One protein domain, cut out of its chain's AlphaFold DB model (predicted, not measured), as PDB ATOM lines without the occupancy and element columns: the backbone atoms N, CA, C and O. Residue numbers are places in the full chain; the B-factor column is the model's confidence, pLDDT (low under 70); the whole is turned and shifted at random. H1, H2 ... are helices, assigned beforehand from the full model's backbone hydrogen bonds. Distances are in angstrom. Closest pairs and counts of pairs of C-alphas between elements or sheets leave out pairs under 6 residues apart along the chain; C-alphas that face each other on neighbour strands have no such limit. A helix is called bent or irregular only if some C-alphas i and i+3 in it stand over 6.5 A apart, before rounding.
ATOM      1  N   GLN A  60     139.530 107.714 137.198       97.12
ATOM      2  CA  GLN A  60     139.963 106.413 137.716       97.12
ATOM      3  C   GLN A  60     140.674 106.538 139.068       97.12
ATOM      4  O   GLN A  60     140.384 105.786 139.998       97.12
ATOM      5  N   GLU A  61     141.550 107.531 139.201       97.69
ATOM      6  CA  GLU A  61     142.223 107.862 140.457       97.69
ATOM      7  C   GLU A  61     141.205 108.331 141.507       97.69
ATOM      8  O   GLU A  61     141.188 107.835 142.634       97.69
ATOM      9  N   ALA A  62     140.259 109.193 141.117       98.38
ATOM     10  CA  ALA A  62     139.167 109.603 141.992       98.38
ATOM     11  C   ALA A  62     138.339 108.399 142.469       98.38
ATOM     12  O   ALA A  62     137.988 108.322 143.647       98.38
ATOM     13  N   LEU A  63     138.055 107.426 141.595       98.56
ATOM     14  CA  LEU A  63     137.333 106.205 141.963       98.56
ATOM     15  C   LEU A  63     138.114 105.372 142.983       98.56
ATOM     16  O   LEU A  63     137.534 104.860 143.949       98.56
ATOM     17  N   TRP A  64     139.430 105.263 142.808       98.44
ATOM     18  CA  TRP A  64     140.294 104.606 143.780       98.44
ATOM     19  C   TRP A  64     140.300 105.337 145.133       98.44
ATOM     20  O   TRP A  64     140.148 104.700 146.183       98.44
ATOM     21  N   HIS A  65     140.358 106.670 145.122       98.62
ATOM     22  CA  HIS A  65     140.315 107.505 146.323       98.62
ATOM     23  C   HIS A  65     138.963 107.418 147.048       98.62
ATOM     24  O   HIS A  65     138.935 107.281 148.274       98.62
ATOM     25  N   VAL A  66     137.836 107.377 146.324       98.75
ATOM     26  CA  VAL A  66     136.509 107.103 146.908       98.75
ATOM     27  C   VAL A  66     136.499 105.735 147.591       98.75
ATOM     28  O   VAL A  66     136.049 105.613 148.732       98.75
ATOM     29  N   ARG A  67     137.047 104.694 146.950       98.56
ATOM     30  CA  ARG A  67     137.145 103.359 147.559       98.56
ATOM     31  C   ARG A  67     137.996 103.367 148.834       98.56
ATOM     32  O   ARG A  67     137.651 102.653 149.781       98.56
ATOM     33  N   ALA A  68     139.082 104.140 148.877       98.62
ATOM     34  CA  ALA A  68     139.912 104.305 150.072       98.62
ATOM     35  C   ALA A  68     139.154 105.041 151.194       98.62
ATOM     36  O   ALA A  68     139.131 104.567 152.331       98.62
ATOM     37  N   ALA A  69     138.451 106.129 150.872       98.50
ATOM     38  CA  ALA A  69     137.623 106.870 151.822       98.50
ATOM     39  C   ALA A  69     136.528 105.991 152.450       98.50
ATOM     40  O   ALA A  69     136.360 105.974 153.671       98.50
ATOM     41  N   LEU A  70     135.819 105.205 151.631       98.56
ATOM     42  CA  LEU A  70     134.786 104.280 152.109       98.56
ATOM     43  C   LEU A  70     135.366 103.145 152.966       98.56
ATOM     44  O   LEU A  70     134.717 102.712 153.916       98.56
ATOM     45  N   ASN A  71     136.599 102.704 152.692       98.31
ATOM     46  CA  ASN A  71     137.300 101.747 153.547       98.31
ATOM     47  C   ASN A  71     137.550 102.319 154.952       98.31
ATOM     48  O   ASN A  71     137.209 101.681 155.948       98.31
ATOM     49  N   VAL A  72     138.086 103.542 155.035       98.00
ATOM     50  CA  VAL A  72     138.301 104.231 156.318       98.00
ATOM     51  C   VAL A  72     136.982 104.426 157.057       98.00
ATOM     52  O   VAL A  72     136.912 104.205 158.269       98.00
ATOM     53  N   ALA A  73     135.923 104.799 156.339       97.06
ATOM     54  CA  ALA A  73     134.603 104.983 156.919       97.06
ATOM     55  C   ALA A  73     134.019 103.670 157.469       97.06
ATOM     56  O   ALA A  73     133.490 103.665 158.580       97.06
ATOM     57  N   ALA A  74     134.180 102.546 156.761       96.06
ATOM     58  CA  ALA A  74     133.736 101.228 157.229       96.06
ATOM     59  C   ALA A  74     134.397 100.826 158.558       96.06
ATOM     60  O   ALA A  74     133.749 100.234 159.419       96.06
ATOM     61  N   LEU A  75     135.657 101.214 158.767       93.50
ATOM     62  CA  LEU A  75     136.378 100.971 160.019       93.50
ATOM     63  C   LEU A  75     136.008 101.974 161.123       93.50
ATOM     64  O   LEU A  75     135.906 101.612 162.296       93.50
ATOM     65  N   SER A  76     135.795 103.239 160.762       91.19
ATOM     66  CA  SER A  76     135.691 104.343 161.728       91.19
ATOM     67  C   SER A  76     134.258 104.623 162.187       91.19
ATOM     68  O   SER A  76     134.047 105.127 163.292       91.19
ATOM     69  N   CYS A  77     133.258 104.299 161.364       93.06
ATOM     70  CA  CYS A  77     131.876 104.733 161.568       93.06
ATOM     71  C   CYS A  77     130.973 103.693 162.244       93.06
ATOM     72  O   CYS A  77     129.806 103.995 162.489       93.06
ATOM     73  N   GLY A  78     131.476 102.503 162.596       81.81
ATOM     74  CA  GLY A  78     130.657 101.379 163.080       81.81
ATOM     75  C   GLY A  78     129.830 101.639 164.348       81.81
ATOM     76  O   GLY A  78     128.858 100.937 164.598       81.81
ATOM     77  N   ARG A  79     130.172 102.665 165.140       81.00
ATOM     78  CA  ARG A  79     129.409 103.074 166.338       81.00
ATOM     79  C   ARG A  79     128.395 104.197 166.083       81.00
ATOM     80  O   ARG A  79     127.788 104.690 167.026       81.00
ATOM     81  N   THR A  80     128.241 104.634 164.836       82.56
ATOM     82  CA  THR A  80     127.290 105.683 164.439       82.56
ATOM     83  C   THR A  80     126.047 105.060 163.810       82.56
ATOM     84  O   THR A  80     126.118 103.957 163.273       82.56
ATOM     85  N   ALA A  81     124.922 105.781 163.807       82.88
ATOM     86  CA  ALA A  81     123.724 105.348 163.081       82.88
ATOM     87  C   ALA A  81     124.019 105.112 161.585       82.88
ATOM     88  O   ALA A  81     123.562 104.131 161.004       82.88
ATOM     89  N   SER A  82     124.863 105.956 160.984       84.31
ATOM     90  CA  SER A  82     125.310 105.831 159.591       84.31
ATOM     91  C   SER A  82     126.122 104.556 159.323       84.31
ATOM     92  O   SER A  82     126.099 104.037 158.208       84.31
ATOM     93  N   GLY A  83     126.814 104.018 160.334       84.31
ATOM     94  CA  GLY A  83     127.648 102.821 160.206       84.31
ATOM     95  C   GLY A  83     126.870 101.549 159.858       84.31
ATOM     96  O   GLY A  83     127.420 100.674 159.185       84.31
ATOM     97  N   ALA A  84     125.599 101.465 160.270       85.12
ATOM     98  CA  ALA A  84     124.744 100.298 160.049       85.12
ATOM     99  C   ALA A  84     124.482 100.025 158.557       85.12
ATOM    100  O   ALA A  84     124.473  98.869 158.142       85.12
ATOM    101  N   THR A  85     124.325 101.078 157.751       87.00
ATOM    102  CA  THR A  85     124.110 100.971 156.296       87.00
ATOM    103  C   THR A  85     125.426 100.976 155.522       87.00
ATOM    104  O   THR A  85     125.581 100.248 154.543       87.00
ATOM    105  N   LEU A  86     126.409 101.751 155.991       95.31
ATOM    106  CA  LEU A  86     127.669 101.976 155.285       95.31
ATOM    107  C   LEU A  86     128.457 100.685 155.042       95.31
ATOM    108  O   LEU A  86     128.911 100.447 153.926       95.31
ATOM    109  N   THR A  87     128.635  99.847 156.069       94.62
ATOM    110  CA  THR A  87     129.483  98.644 155.946       94.62
ATOM    111  C   THR A  87     128.890  97.607 154.981       94.62
ATOM    112  O   THR A  87     129.624  97.133 154.108       94.62
ATOM    113  N   PRO A  88     127.586  97.261 155.059       95.38
ATOM    114  CA  PRO A  88     126.950  96.411 154.053       95.38
ATOM    115  C   PRO A  88     127.045  96.963 152.626       95.38
ATOM    116  O   PRO A  88     127.364  96.203 151.710       95.38
ATOM    117  N   ASP A  89     126.811  98.263 152.426       97.62
ATOM    118  CA  ASP A  89     126.886  98.883 151.098       97.62
ATOM    119  C   ASP A  89     128.305  98.868 150.545       97.62
ATOM    120  O   ASP A  89     128.521  98.436 149.416       97.62
ATOM    121  N   TYR A  90     129.298  99.216 151.361       98.12
ATOM    122  CA  TYR A  90     130.696  99.139 150.958       98.12
ATOM    123  C   TYR A  90     131.106  97.712 150.561       98.12
ATOM    124  O   TYR A  90     131.710  97.506 149.509       98.12
ATOM    125  N   ASN A  91     130.733  96.702 151.350       97.50
ATOM    126  CA  ASN A  91     131.039  95.310 151.010       97.50
ATOM    127  C   ASN A  91     130.348  94.874 149.709       97.50
ATOM    128  O   ASN A  91     130.953  94.187 148.883       97.50
ATOM    129  N   ARG A  92     129.103  95.307 149.489       97.94
ATOM    130  CA  ARG A  92     128.373  95.056 148.242       97.94
ATOM    131  C   ARG A  92     129.052  95.724 147.048       97.94
ATOM    132  O   ARG A  92     129.229  95.063 146.027       97.94
ATOM    133  N   LEU A  93     129.490  96.974 147.190       97.88
ATOM    134  CA  LEU A  93     130.268  97.702 146.189       97.88
ATOM    135  C   LEU A  93     131.535  96.924 145.796       97.88
ATOM    136  O   LEU A  93     131.759  96.683 144.609       97.88
ATOM    137  N   LEU A  94     132.326  96.468 146.777       98.12
ATOM    138  CA  LEU A  94     133.559  95.706 146.532       98.12
ATOM    139  C   LEU A  94     133.312  94.420 145.730       98.12
ATOM    140  O   LEU A  94     134.100  94.081 144.845       98.12
ATOM    141  N   VAL A  95     132.223  93.709 146.027       97.94
ATOM    142  CA  VAL A  95     131.875  92.453 145.347       97.94
ATOM    143  C   VAL A  95     131.311  92.719 143.952       97.94
ATOM    144  O   VAL A  95     131.769  92.127 142.975       97.94
ATOM    145  N   GLN A  96     130.334  93.618 143.832       97.19
ATOM    146  CA  GLN A  96     129.591  93.841 142.589       97.19
ATOM    147  C   GLN A  96     130.349  94.679 141.555       97.19
ATOM    148  O   GLN A  96     130.018  94.628 140.370       97.19
ATOM    149  N   ARG A  97     131.334  95.478 141.983       97.56
ATOM    150  CA  ARG A  97     132.100  96.401 141.128       97.56
ATOM    151  C   ARG A  97     133.591  96.056 141.079       97.56
ATOM    152  O   ARG A  97     134.414  96.888 140.712       97.56
ATOM    153  N   LYS A  98     133.948  94.805 141.392       97.06
ATOM    154  CA  LYS A  98     135.338  94.325 141.440       97.06
ATOM    155  C   LYS A  98     136.147  94.671 140.183       97.06
ATOM    156  O   LYS A  98     137.291  95.086 140.310       97.06
ATOM    157  N   THR A  99     135.574  94.521 138.986       97.56
ATOM    158  CA  THR A  99     136.293  94.750 137.718       97.56
ATOM    159  C   THR A  99     136.691  96.211 137.522       97.56
ATOM    160  O   THR A  99     137.848  96.481 137.206       97.56
ATOM    161  N   VAL A 100     135.765  97.153 137.741       97.62
ATOM    162  CA  VAL A 100     136.053  98.590 137.588       97.62
ATOM    163  C   VAL A 100     136.993  99.083 138.694       97.62
ATOM    164  O   VAL A 100     137.947  99.797 138.410       97.62
ATOM    165  N   LEU A 101     136.830  98.594 139.929       98.12
ATOM    166  CA  LEU A 101     137.749  98.903 141.033       98.12
ATOM    167  C   LEU A 101     139.157  98.334 140.803       98.12
ATOM    168  O   LEU A 101     140.146  98.977 141.145       98.12
ATOM    169  N   ALA A 102     139.267  97.146 140.205       98.06
ATOM    170  CA  ALA A 102     140.555  96.571 139.829       98.06
ATOM    171  C   ALA A 102     141.222  97.351 138.690       98.06
ATOM    172  O   ALA A 102     142.444  97.406 138.646       98.06
ATOM    173  N   ALA A 103     140.448  97.944 137.773       97.88
ATOM    174  CA  ALA A 103     140.990  98.838 136.753       97.88
ATOM    175  C   ALA A 103     141.554 100.116 137.382       97.88
ATOM    176  O   ALA A 103     142.727 100.400 137.177       97.88
ATOM    177  N   ALA A 104     140.778 100.783 138.239       97.81
ATOM    178  CA  ALA A 104     141.240 101.956 138.979       97.81
ATOM    179  C   ALA A 104     142.531 101.673 139.776       97.81
ATOM    180  O   ALA A 104     143.479 102.445 139.720       97.81
ATOM    181  N   TYR A 105     142.618 100.519 140.452       97.69
ATOM    182  CA  TYR A 105     143.832 100.145 141.185       97.69
ATOM    183  C   TYR A 105     145.040  99.847 140.285       97.69
ATOM    184  O   TYR A 105     146.182 100.044 140.698       97.69
ATOM    185  N   ARG A 106     144.832  99.318 139.074       97.69
ATOM    186  CA  ARG A 106     145.938  99.125 138.123       97.69
ATOM    187  C   ARG A 106     146.485 100.462 137.644       97.69
ATOM    188  O   ARG A 106     147.700 100.604 137.610       97.69
ATOM    189  N   ASP A 107     145.611 101.415 137.332       96.31
ATOM    190  CA  ASP A 107     146.019 102.759 136.911       96.31
ATOM    191  C   ASP A 107     146.798 103.457 138.045       96.31
ATOM    192  O   ASP A 107     147.837 104.074 137.806       96.31
ATOM    193  N   GLU A 108     146.367 103.253 139.297       95.62
ATOM    194  CA  GLU A 108     147.087 103.723 140.482       95.62
ATOM    195  C   GLU A 108     148.494 103.116 140.593       95.62
ATOM    196  O   GLU A 108     149.468 103.836 140.786       95.62
ATOM    197  N   GLN A 109     148.625 101.792 140.447       96.00
ATOM    198  CA  GLN A 109     149.929 101.118 140.482       96.00
ATOM    199  C   GLN A 109     150.859 101.656 139.390       96.00
ATOM    200  O   GLN A 109     151.979 102.059 139.694       96.00
ATOM    201  N   GLN A 110     150.357 101.763 138.155       95.88
ATOM    202  CA  GLN A 110     151.128 102.250 137.007       95.88
ATOM    203  C   GLN A 110     151.716 103.644 137.236       95.88
ATOM    204  O   GLN A 110     152.849 103.914 136.837       95.88
ATOM    205  N   ARG A 111     150.980 104.528 137.916       92.81
ATOM    206  CA  ARG A 111     151.466 105.869 138.261       92.81
ATOM    207  C   ARG A 111     152.713 105.842 139.147       92.81
ATOM    208  O   ARG A 111     153.544 106.745 139.060       92.81
ATOM    209  N   PHE A 112     152.846 104.825 139.994       95.06
ATOM    210  CA  PHE A 112     153.924 104.713 140.973       95.06
ATOM    211  C   PHE A 112     154.976 103.648 140.626       95.06
ATOM    212  O   PHE A 112     155.925 103.487 141.392       95.06
ATOM    213  N   ASP A 113     154.888 102.985 139.467       93.69
ATOM    214  CA  ASP A 113     155.822 101.922 139.044       93.69
ATOM    215  C   ASP A 113     157.292 102.385 138.991       93.69
ATOM    216  O   ASP A 113     158.212 101.604 139.234       93.69
ATOM    217  N   ALA A 114     157.535 103.668 138.701       93.12
ATOM    218  CA  ALA A 114     158.883 104.235 138.604       93.12
ATOM    219  C   ALA A 114     159.518 104.591 139.965       93.12
ATOM    220  O   ALA A 114     160.709 104.905 140.019       93.12
ATOM    221  N   ALA A 115     158.749 104.567 141.058       91.31
ATOM    222  CA  ALA A 115     159.189 104.995 142.383       91.31
ATOM    223  C   ALA A 115     159.092 103.831 143.386       91.31
ATOM    224  O   ALA A 115     157.992 103.513 143.845       91.31
ATOM    225  N   PRO A 116     160.218 103.205 143.789       91.31
ATOM    226  CA  PRO A 116     160.206 102.163 144.813       91.31
ATOM    227  C   PRO A 116     159.524 102.649 146.101       91.31
ATOM    228  O   PRO A 116     159.931 103.651 146.686       91.31
ATOM    229  N   GLY A 117     158.465 101.956 146.531       93.50
ATOM    230  CA  GLY A 117     157.659 102.337 147.702       93.50
ATOM    231  C   GLY A 117     156.746 103.559 147.505       93.50
ATOM    232  O   GLY A 117     156.082 103.973 148.453       93.50
ATOM    233  N   GLY A 118     156.679 104.134 146.298       94.62
ATOM    234  CA  GLY A 118     155.860 105.310 145.994       94.62
ATOM    235  C   GLY A 118     154.370 105.064 146.214       94.62
ATOM    236  O   GLY A 118     153.705 105.879 146.853       94.62
ATOM    237  N   LEU A 119     153.870 103.901 145.780       95.44
ATOM    238  CA  LEU A 119     152.479 103.506 146.003       95.44
ATOM    239  C   LEU A 119     152.168 103.388 147.499       95.44
ATOM    240  O   LEU A 119     151.173 103.934 147.960       95.44
ATOM    241  N   ASP A 120     153.026 102.723 148.275       96.56
ATOM    242  CA  ASP A 120     152.811 102.537 149.716       96.56
ATOM    243  C   ASP A 120     152.803 103.873 150.466       96.56
ATOM    244  O   ASP A 120     151.957 104.101 151.337       96.56
ATOM    245  N   HIS A 121     153.715 104.780 150.105       96.94
ATOM    246  CA  HIS A 121     153.740 106.134 150.646       96.94
ATOM    247  C   HIS A 121     152.445 106.884 150.317       96.94
ATOM    248  O   HIS A 121     151.789 107.398 151.226       96.94
ATOM    249  N   HIS A 122     152.039 106.893 149.046       96.50
ATOM    250  CA  HIS A 122     150.814 107.551 148.597       96.50
ATOM    251  C   HIS A 122     149.572 106.997 149.295       96.50
ATOM    252  O   HIS A 122     148.805 107.755 149.886       96.50
ATOM    253  N   MET A 123     149.418 105.670 149.334       97.31
ATOM    254  CA  MET A 123     148.313 105.019 150.036       97.31
ATOM    255  C   MET A 123     148.308 105.392 151.518       97.31
ATOM    256  O   MET A 123     147.251 105.696 152.065       97.31
ATOM    257  N   THR A 124     149.471 105.430 152.172       97.12
ATOM    258  CA  THR A 124     149.575 105.846 153.578       97.12
ATOM    259  C   THR A 124     149.064 107.273 153.779       97.12
ATOM    260  O   THR A 124     148.266 107.514 154.686       97.12
ATOM    261  N   VAL A 125     149.468 108.218 152.925       97.12
ATOM    262  CA  VAL A 125     148.980 109.606 152.990       97.12
ATOM    263  C   VAL A 125     147.472 109.666 152.733       97.12
ATOM    264  O   VAL A 125     146.758 110.329 153.486       97.12
ATOM    265  N   LEU A 126     146.969 108.927 151.742       97.69
ATOM    266  CA  LEU A 126     145.550 108.874 151.383       97.69
ATOM    267  C   LEU A 126     144.679 108.330 152.524       97.69
ATOM    268  O   LEU A 126     143.665 108.930 152.885       97.69
ATOM    269  N   TYR A 127     145.086 107.219 153.139       97.50
ATOM    270  CA  TYR A 127     144.385 106.641 154.284       97.50
ATOM    271  C   TYR A 127     144.404 107.587 155.490       97.50
ATOM    272  O   TYR A 127     143.360 107.823 156.101       97.50
ATOM    273  N   ASN A 128     145.558 108.189 155.794       96.12
ATOM    274  CA  ASN A 128     145.688 109.154 156.887       96.12
ATOM    275  C   ASN A 128     144.839 110.410 156.659       96.12
ATOM    276  O   ASN A 128     144.266 110.944 157.610       96.12
ATOM    277  N   TYR A 129     144.709 110.854 155.406       96.38
ATOM    278  CA  TYR A 129     143.869 111.989 155.040       96.38
ATOM    279  C   TYR A 129     142.406 111.755 155.435       96.38
ATOM    280  O   TYR A 129     141.807 112.604 156.096       96.38
ATOM    281  N   PHE A 130     141.834 110.592 155.110       96.62
ATOM    282  CA  PHE A 130     140.458 110.251 155.497       96.62
ATOM    283  C   PHE A 130     140.315 109.844 156.971       96.62
ATOM    284  O   PHE A 130     139.226 109.952 157.532       96.62
ATOM    285  N   ALA A 131     141.399 109.425 157.628       94.56
ATOM    286  CA  ALA A 131     141.413 109.032 159.038       94.56
ATOM    287  C   ALA A 131     141.590 110.212 160.019       94.56
ATOM    288  O   ALA A 131     141.913 109.998 161.189       94.56
ATOM    289  N   ARG A 132     141.366 111.460 159.577       88.50
ATOM    290  CA  ARG A 132     141.502 112.660 160.420       88.50
ATOM    291  C   ARG A 132     140.640 112.575 161.697       88.50
ATOM    292  O   ARG A 132     139.414 112.435 161.608       88.50
ATOM    293  N   PRO A 133     141.238 112.672 162.902       81.81
ATOM    294  CA  PRO A 133     140.484 112.661 164.153       81.81
ATOM    295  C   PRO A 133     139.501 113.835 164.253       81.81
ATOM    296  O   PRO A 133     139.818 114.954 163.864       81.81
ATOM    297  N   GLY A 134     138.311 113.592 164.805       80.31
ATOM    298  CA  GLY A 134     137.312 114.630 165.091       80.31
ATOM    299  C   GLY A 134     136.370 114.971 163.932       80.31
ATOM    300  O   GLY A 134     135.330 115.580 164.165       80.31
ATOM    301  N   ALA A 135     136.664 114.529 162.707       85.75
ATOM    302  CA  ALA A 135     135.830 114.795 161.535       85.75
ATOM    303  C   ALA A 135     134.689 113.772 161.331       85.75
ATOM    304  O   ALA A 135     133.841 113.940 160.452       85.75
ATOM    305  N   GLN A 136     134.626 112.713 162.153       86.69
ATOM    306  CA  GLN A 136     133.696 111.586 161.976       86.69
ATOM    307  C   GLN A 136     132.219 112.011 162.007       86.69
ATOM    308  O   GLN A 136     131.409 111.413 161.304       86.69
ATOM    309  N   THR A 137     131.872 113.050 162.775       88.50
ATOM    310  CA  THR A 137     130.492 113.556 162.906       88.50
ATOM    311  C   THR A 137     129.873 113.911 161.555       88.50
ATOM    312  O   THR A 137     128.734 113.536 161.290       88.50
ATOM    313  N   ASN A 138     130.633 114.589 160.694       91.75
ATOM    314  CA  ASN A 138     130.191 114.980 159.356       91.75
ATOM    315  C   ASN A 138     130.548 113.917 158.313       91.75
ATOM    316  O   ASN A 138     129.767 113.635 157.405       91.75
ATOM    317  N   PHE A 139     131.721 113.295 158.455       95.00
ATOM    318  CA  PHE A 139     132.236 112.339 157.483       95.00
ATOM    319  C   PHE A 139     131.404 111.051 157.408       95.00
ATOM    320  O   PHE A 139     131.102 110.590 156.313       95.00
ATOM    321  N   CYS A 140     130.982 110.480 158.540       95.06
ATOM    322  CA  CYS A 140     130.238 109.217 158.555       95.06
ATOM    323  C   CYS A 140     128.887 109.255 157.813       95.06
ATOM    324  O   CYS A 140     128.641 108.340 157.021       95.06
ATOM    325  N   PRO A 141     128.006 110.260 158.000       95.25
ATOM    326  CA  PRO A 141     126.773 110.340 157.216       95.25
ATOM    327  C   PRO A 141     127.034 110.595 155.726       95.25
ATOM    328  O   PRO A 141     126.377 109.976 154.890       95.25
ATOM    329  N   ALA A 142     128.017 111.432 155.377       97.06
ATOM    330  CA  ALA A 142     128.390 111.665 153.981       97.06
ATOM    331  C   ALA A 142     128.921 110.388 153.310       97.06
ATOM    332  O   ALA A 142     128.508 110.045 152.204       97.06
ATOM    333  N   ALA A 143     129.781 109.641 154.004       98.00
ATOM    334  CA  ALA A 143     130.321 108.380 153.519       98.00
ATOM    335  C   ALA A 143     129.246 107.299 153.366       98.00
ATOM    336  O   ALA A 143     129.296 106.536 152.407       98.00
ATOM    337  N   ALA A 144     128.246 107.257 154.251       97.38
ATOM    338  CA  ALA A 144     127.116 106.343 154.100       97.38
ATOM    339  C   ALA A 144     126.295 106.675 152.846       97.38
ATOM    340  O   ALA A 144     126.006 105.780 152.059       97.38
ATOM    341  N   ALA A 145     125.989 107.958 152.616       97.62
ATOM    342  CA  ALA A 145     125.270 108.394 151.420       97.62
ATOM    343  C   ALA A 145     126.038 108.063 150.130       97.62
ATOM    344  O   ALA A 145     125.459 107.525 149.188       97.62
ATOM    345  N   VAL A 146     127.351 108.318 150.109       98.50
ATOM    346  CA  VAL A 146     128.213 107.965 148.971       98.50
ATOM    347  C   VAL A 146     128.289 106.450 148.776       98.50
ATOM    348  O   VAL A 146     128.205 105.988 147.643       98.50
ATOM    349  N   ALA A 147     128.397 105.649 149.842       98.19
ATOM    350  CA  ALA A 147     128.402 104.191 149.726       98.19
ATOM    351  C   ALA A 147     127.109 103.666 149.080       98.19
ATOM    352  O   ALA A 147     127.178 102.858 148.150       98.19
ATOM    353  N   THR A 148     125.947 104.156 149.523       98.06
ATOM    354  CA  THR A 148     124.642 103.796 148.953       98.06
ATOM    355  C   THR A 148     124.538 104.197 147.480       98.06
ATOM    356  O   THR A 148     124.154 103.377 146.646       98.06
ATOM    357  N   GLU A 149     124.929 105.427 147.136       97.94
ATOM    358  CA  GLU A 149     124.915 105.929 145.757       97.94
ATOM    359  C   GLU A 149     125.821 105.106 144.835       97.94
ATOM    360  O   GLU A 149     125.349 104.559 143.840       97.94
ATOM    361  N   MET A 150     127.098 104.940 145.194       98.06
ATOM    362  CA  MET A 150     128.077 104.207 144.379       98.06
ATOM    363  C   MET A 150     127.675 102.741 144.181       98.06
ATOM    364  O   MET A 150     127.939 102.157 143.130       98.06
ATOM    365  N   THR A 151     127.010 102.141 145.172       97.38
ATOM    366  CA  THR A 151     126.474 100.775 145.074       97.38
ATOM    367  C   THR A 151     125.297 100.686 144.097       97.38
ATOM    368  O   THR A 151     125.140  99.673 143.415       97.38
ATOM    369  N   GLY A 152     124.476 101.736 144.008       96.88
ATOM    370  CA  GLY A 152     123.319 101.804 143.112       96.88
ATOM    371  C   GLY A 152     123.664 102.068 141.643       96.88
ATOM    372  O   GLY A 152     122.860 101.752 140.767       96.88
ATOM    373  N   LEU A 153     124.850 102.609 141.354       97.75
ATOM    374  CA  LEU A 153     125.266 102.949 139.992       97.75
ATOM    375  C   LEU A 153     125.661 101.715 139.158       97.75
ATOM    376  O   LEU A 153     126.255 100.770 139.698       97.75
ATOM    377  N   PRO A 154     125.385 101.712 137.837       97.25
ATOM    378  CA  PRO A 154     125.925 100.713 136.920       97.25
ATOM    379  C   PRO A 154     127.446 100.868 136.794       97.25
ATOM    380  O   PRO A 154     127.987 101.945 137.024       97.25
ATOM    381  N   ALA A 155     128.148  99.779 136.464       95.06
ATOM    382  CA  ALA A 155     129.609  99.708 136.579       95.06
ATOM    383  C   ALA A 155     130.370 100.766 135.758       95.06
ATOM    384  O   ALA A 155     131.405 101.255 136.205       95.06
ATOM    385  N   ASP A 156     129.847 101.111 134.587       95.25
ATOM    386  CA  ASP A 156     130.372 102.107 133.652       95.25
ATOM    387  C   ASP A 156     130.169 103.558 134.116       95.25
ATOM    388  O   ASP A 156     130.904 104.440 133.685       95.25
ATOM    389  N   ALA A 157     129.243 103.811 135.044       97.56
ATOM    390  CA  ALA A 157     129.008 105.142 135.603       97.56
ATOM    391  C   ALA A 157     129.881 105.470 136.831       97.56
ATOM    392  O   ALA A 157     129.921 106.626 137.255       97.56
ATOM    393  N   LEU A 158     130.575 104.488 137.431       98.00
ATOM    394  CA  LEU A 158     131.312 104.711 138.686       98.00
ATOM    395  C   LEU A 158     132.463 105.713 138.547       98.00
ATOM    396  O   LEU A 158     132.645 106.531 139.444       98.00
ATOM    397  N   ALA A 159     133.247 105.635 137.467       96.88
ATOM    398  CA  ALA A 159     134.410 106.503 137.276       96.88
ATOM    399  C   ALA A 159     133.983 107.976 137.154       96.88
ATOM    400  O   ALA A 159     134.458 108.826 137.908       96.88
ATOM    401  N   ALA A 160     132.981 108.253 136.315       97.50
ATOM    402  CA  ALA A 160     132.417 109.592 136.149       97.50
ATOM    403  C   ALA A 160     131.786 110.147 137.445       97.50
ATOM    404  O   ALA A 160     131.879 111.339 137.734       97.50
ATOM    405  N   ALA A 161     131.163 109.290 138.263       98.12
ATOM    406  CA  ALA A 161     130.569 109.696 139.539       98.12
ATOM    407  C   ALA A 161     131.604 109.943 140.655       98.12
ATOM    408  O   ALA A 161     131.291 110.592 141.660       98.12
ATOM    409  N   ALA A 162     132.834 109.446 140.502       98.31
ATOM    410  CA  ALA A 162     133.812 109.434 141.579       98.31
ATOM    411  C   ALA A 162     134.300 110.830 141.979       98.31
ATOM    412  O   ALA A 162     134.400 111.106 143.170       98.31
ATOM    413  N   GLY A 163     134.551 111.729 141.022       97.75
ATOM    414  CA  GLY A 163     134.976 113.104 141.318       97.75
ATOM    415  C   GLY A 163     133.968 113.854 142.206       97.75
ATOM    416  O   GLY A 163     134.321 114.286 143.307       97.75
ATOM    417  N   PRO A 164     132.687 113.953 141.803       97.69
ATOM    418  CA  PRO A 164     131.639 114.550 142.634       97.69
ATOM    419  C   PRO A 164     131.412 113.838 143.978       97.69
ATOM    420  O   PRO A 164     131.073 114.483 144.976       97.69
ATOM    421  N   ALA A 165     131.567 112.513 144.037       98.38
ATOM    422  CA  ALA A 165     131.491 111.762 145.290       98.38
ATOM    423  C   ALA A 165     132.647 112.112 146.239       98.38
ATOM    424  O   ALA A 165     132.421 112.376 147.422       98.38
ATOM    425  N   LEU A 166     133.869 112.185 145.713       98.19
ATOM    426  CA  LEU A 166     135.069 112.542 146.458       98.19
ATOM    427  C   LEU A 166     134.979 113.962 147.017       98.19
ATOM    428  O   LEU A 166     135.201 114.161 148.209       98.19
ATOM    429  N   ALA A 167     134.523 114.919 146.206       96.38
ATOM    430  CA  ALA A 167     134.318 116.299 146.640       96.38
ATOM    431  C   ALA A 167     133.350 116.402 147.836       96.38
ATOM    432  O   ALA A 167     133.591 117.167 148.769       96.38
ATOM    433  N   ARG A 168     132.273 115.601 147.862       97.19
ATOM    434  CA  ARG A 168     131.339 115.555 149.004       97.19
ATOM    435  C   ARG A 168     131.967 114.950 150.256       97.19
ATOM    436  O   ARG A 168     131.729 115.452 151.355       97.19
ATOM    437  N   LEU A 169     132.764 113.892 150.102       97.56
ATOM    438  CA  LEU A 169     133.503 113.280 151.211       97.56
ATOM    439  C   LEU A 169     134.495 114.273 151.823       97.56
ATOM    440  O   LEU A 169     134.557 114.403 153.044       97.56
ATOM    441  N   GLU A 170     135.232 115.007 150.989       95.12
ATOM    442  CA  GLU A 170     136.180 116.024 151.441       95.12
ATOM    443  C   GLU A 170     135.501 117.217 152.092       95.12
ATOM    444  O   GLU A 170     135.928 117.646 153.163       95.12
ATOM    445  N   ALA A 171     134.417 117.718 151.499       93.56
ATOM    446  CA  ALA A 171     133.641 118.802 152.083       93.56
ATOM    447  C   ALA A 171     133.155 118.433 153.491       93.56
ATOM    448  O   ALA A 171     133.288 119.231 154.412       93.56
ATOM    449  N   ALA A 172     132.665 117.206 153.691       93.88
ATOM    450  CA  ALA A 172     132.253 116.728 155.008       93.88
ATOM    451  C   ALA A 172     133.429 116.590 155.989       93.88
ATOM    452  O   ALA A 172     133.287 116.873 157.176       93.88
ATOM    453  N   LEU A 173     134.592 116.165 155.496       91.38
ATOM    454  CA  LEU A 173     135.798 115.962 156.293       91.38
ATOM    455  C   LEU A 173     136.455 117.283 156.731       91.38
ATOM    456  O   LEU A 173     137.067 117.336 157.795       91.38
ATOM    457  N   LEU A 174     136.342 118.329 155.907       89.19
ATOM    458  CA  LEU A 174     136.880 119.671 156.153       89.19
ATOM    459  C   LEU A 174     135.868 120.612 156.815       89.19
ATOM    460  O   LEU A 174     136.264 121.631 157.382       89.19
ATOM    461  N   ALA A 175     134.573 120.296 156.741       86.50
ATOM    462  CA  ALA A 175     133.542 121.093 157.380       86.50
ATOM    463  C   ALA A 175     133.801 121.163 158.891       86.50
ATOM    464  O   ALA A 175     134.075 120.126 159.512       86.50
TER     465      ALA A 175
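This is residues 60 to 175 of the 277 residues of the protein "SPOR domain-containing protein" of Sphingomonas abaci (UniProt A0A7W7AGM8). What does the model look like? Helix H1 runs through the core, with H2, H5 and H6 packed along one side of it; on another side H3 and H4 meet near their ends as a V, each also packing on H1. What is it built of? The 116 printed residues hold six named helices, H1 to H6 in order along the chain, and no named strand: the class is all helix, with mostly crossed packing, the helices touching at wide angles. How large is it? It is compact, with a radius of gyration of the C-alphas of 13.7 A and spans of 42 by 32 by 21 A.

What does the first helix meet? H1, residues 60 to 76, is the hub, touching the five other helices. With residues 70 to 74 alone it touches H2, residues 83 to 96, closest at the C-alphas of Ala 74 and Thr 87, 5.1 A; the two form a helical hairpin, opposite ways at a steep tilt of 39 degrees. With residues 60 to 67 alone it touches H3, residues 98 to 112, closest at the C-alphas of Gln 60 and Ala 104, 4.8 A. Where do H4, residues 118 to 130, and H5, residues 136 to 152, sit? H4 touches H3 at a steep tilt of 61 degrees, closest at the C-alphas of Phe 112 and Leu 119, 5.4 A. H5 touches H2, closest at the C-alphas of Leu 86 and Ala 144, 4.6 A; H4 and H5 are apart. And H6, residues 155 to 174? It touches H1, closest at the C-alphas of Leu 63 and Ala 162, 4.8 A, and forms a helical hairpin with H5 at a shallow tilt of 8 degrees, closest at the C-alphas of Phe 139 and Ala 172, 5.0 A. Are the backbones complete? Every O i to N i+4 pair is within hydrogen-bond range in H1 and H4, against 9 of 10 in H2, 10 of 11 in H3, 12 of 13 in H5 and 12 of 16 in H6.

Where do the helices begin and end? H1 begins at C-alpha 60, (139.963, 106.413, 137.716), and H6 ends at C-alpha 174, (136.880, 119.671, 156.153). How long are they? From first to last C-alpha, H1 spans 24.5 A, H5 23.6 A and H6 28.9 A. Is H6 straight? It has a kink of 49 degrees near residue 162 and is irregular, only just: C-alphas 156 and 159 are 7.0 A apart.

How far does it reach? The two C-alphas farthest apart, those of Ala 81 and Ala 114, are 42.9 A apart. Are there cuts or long links? The printed part has no cut; the link from H1 to H2 is short and the other four are tight. How confident is the model? The mean pLDDT of the printed part is 95.0, and no printed residue is under 70.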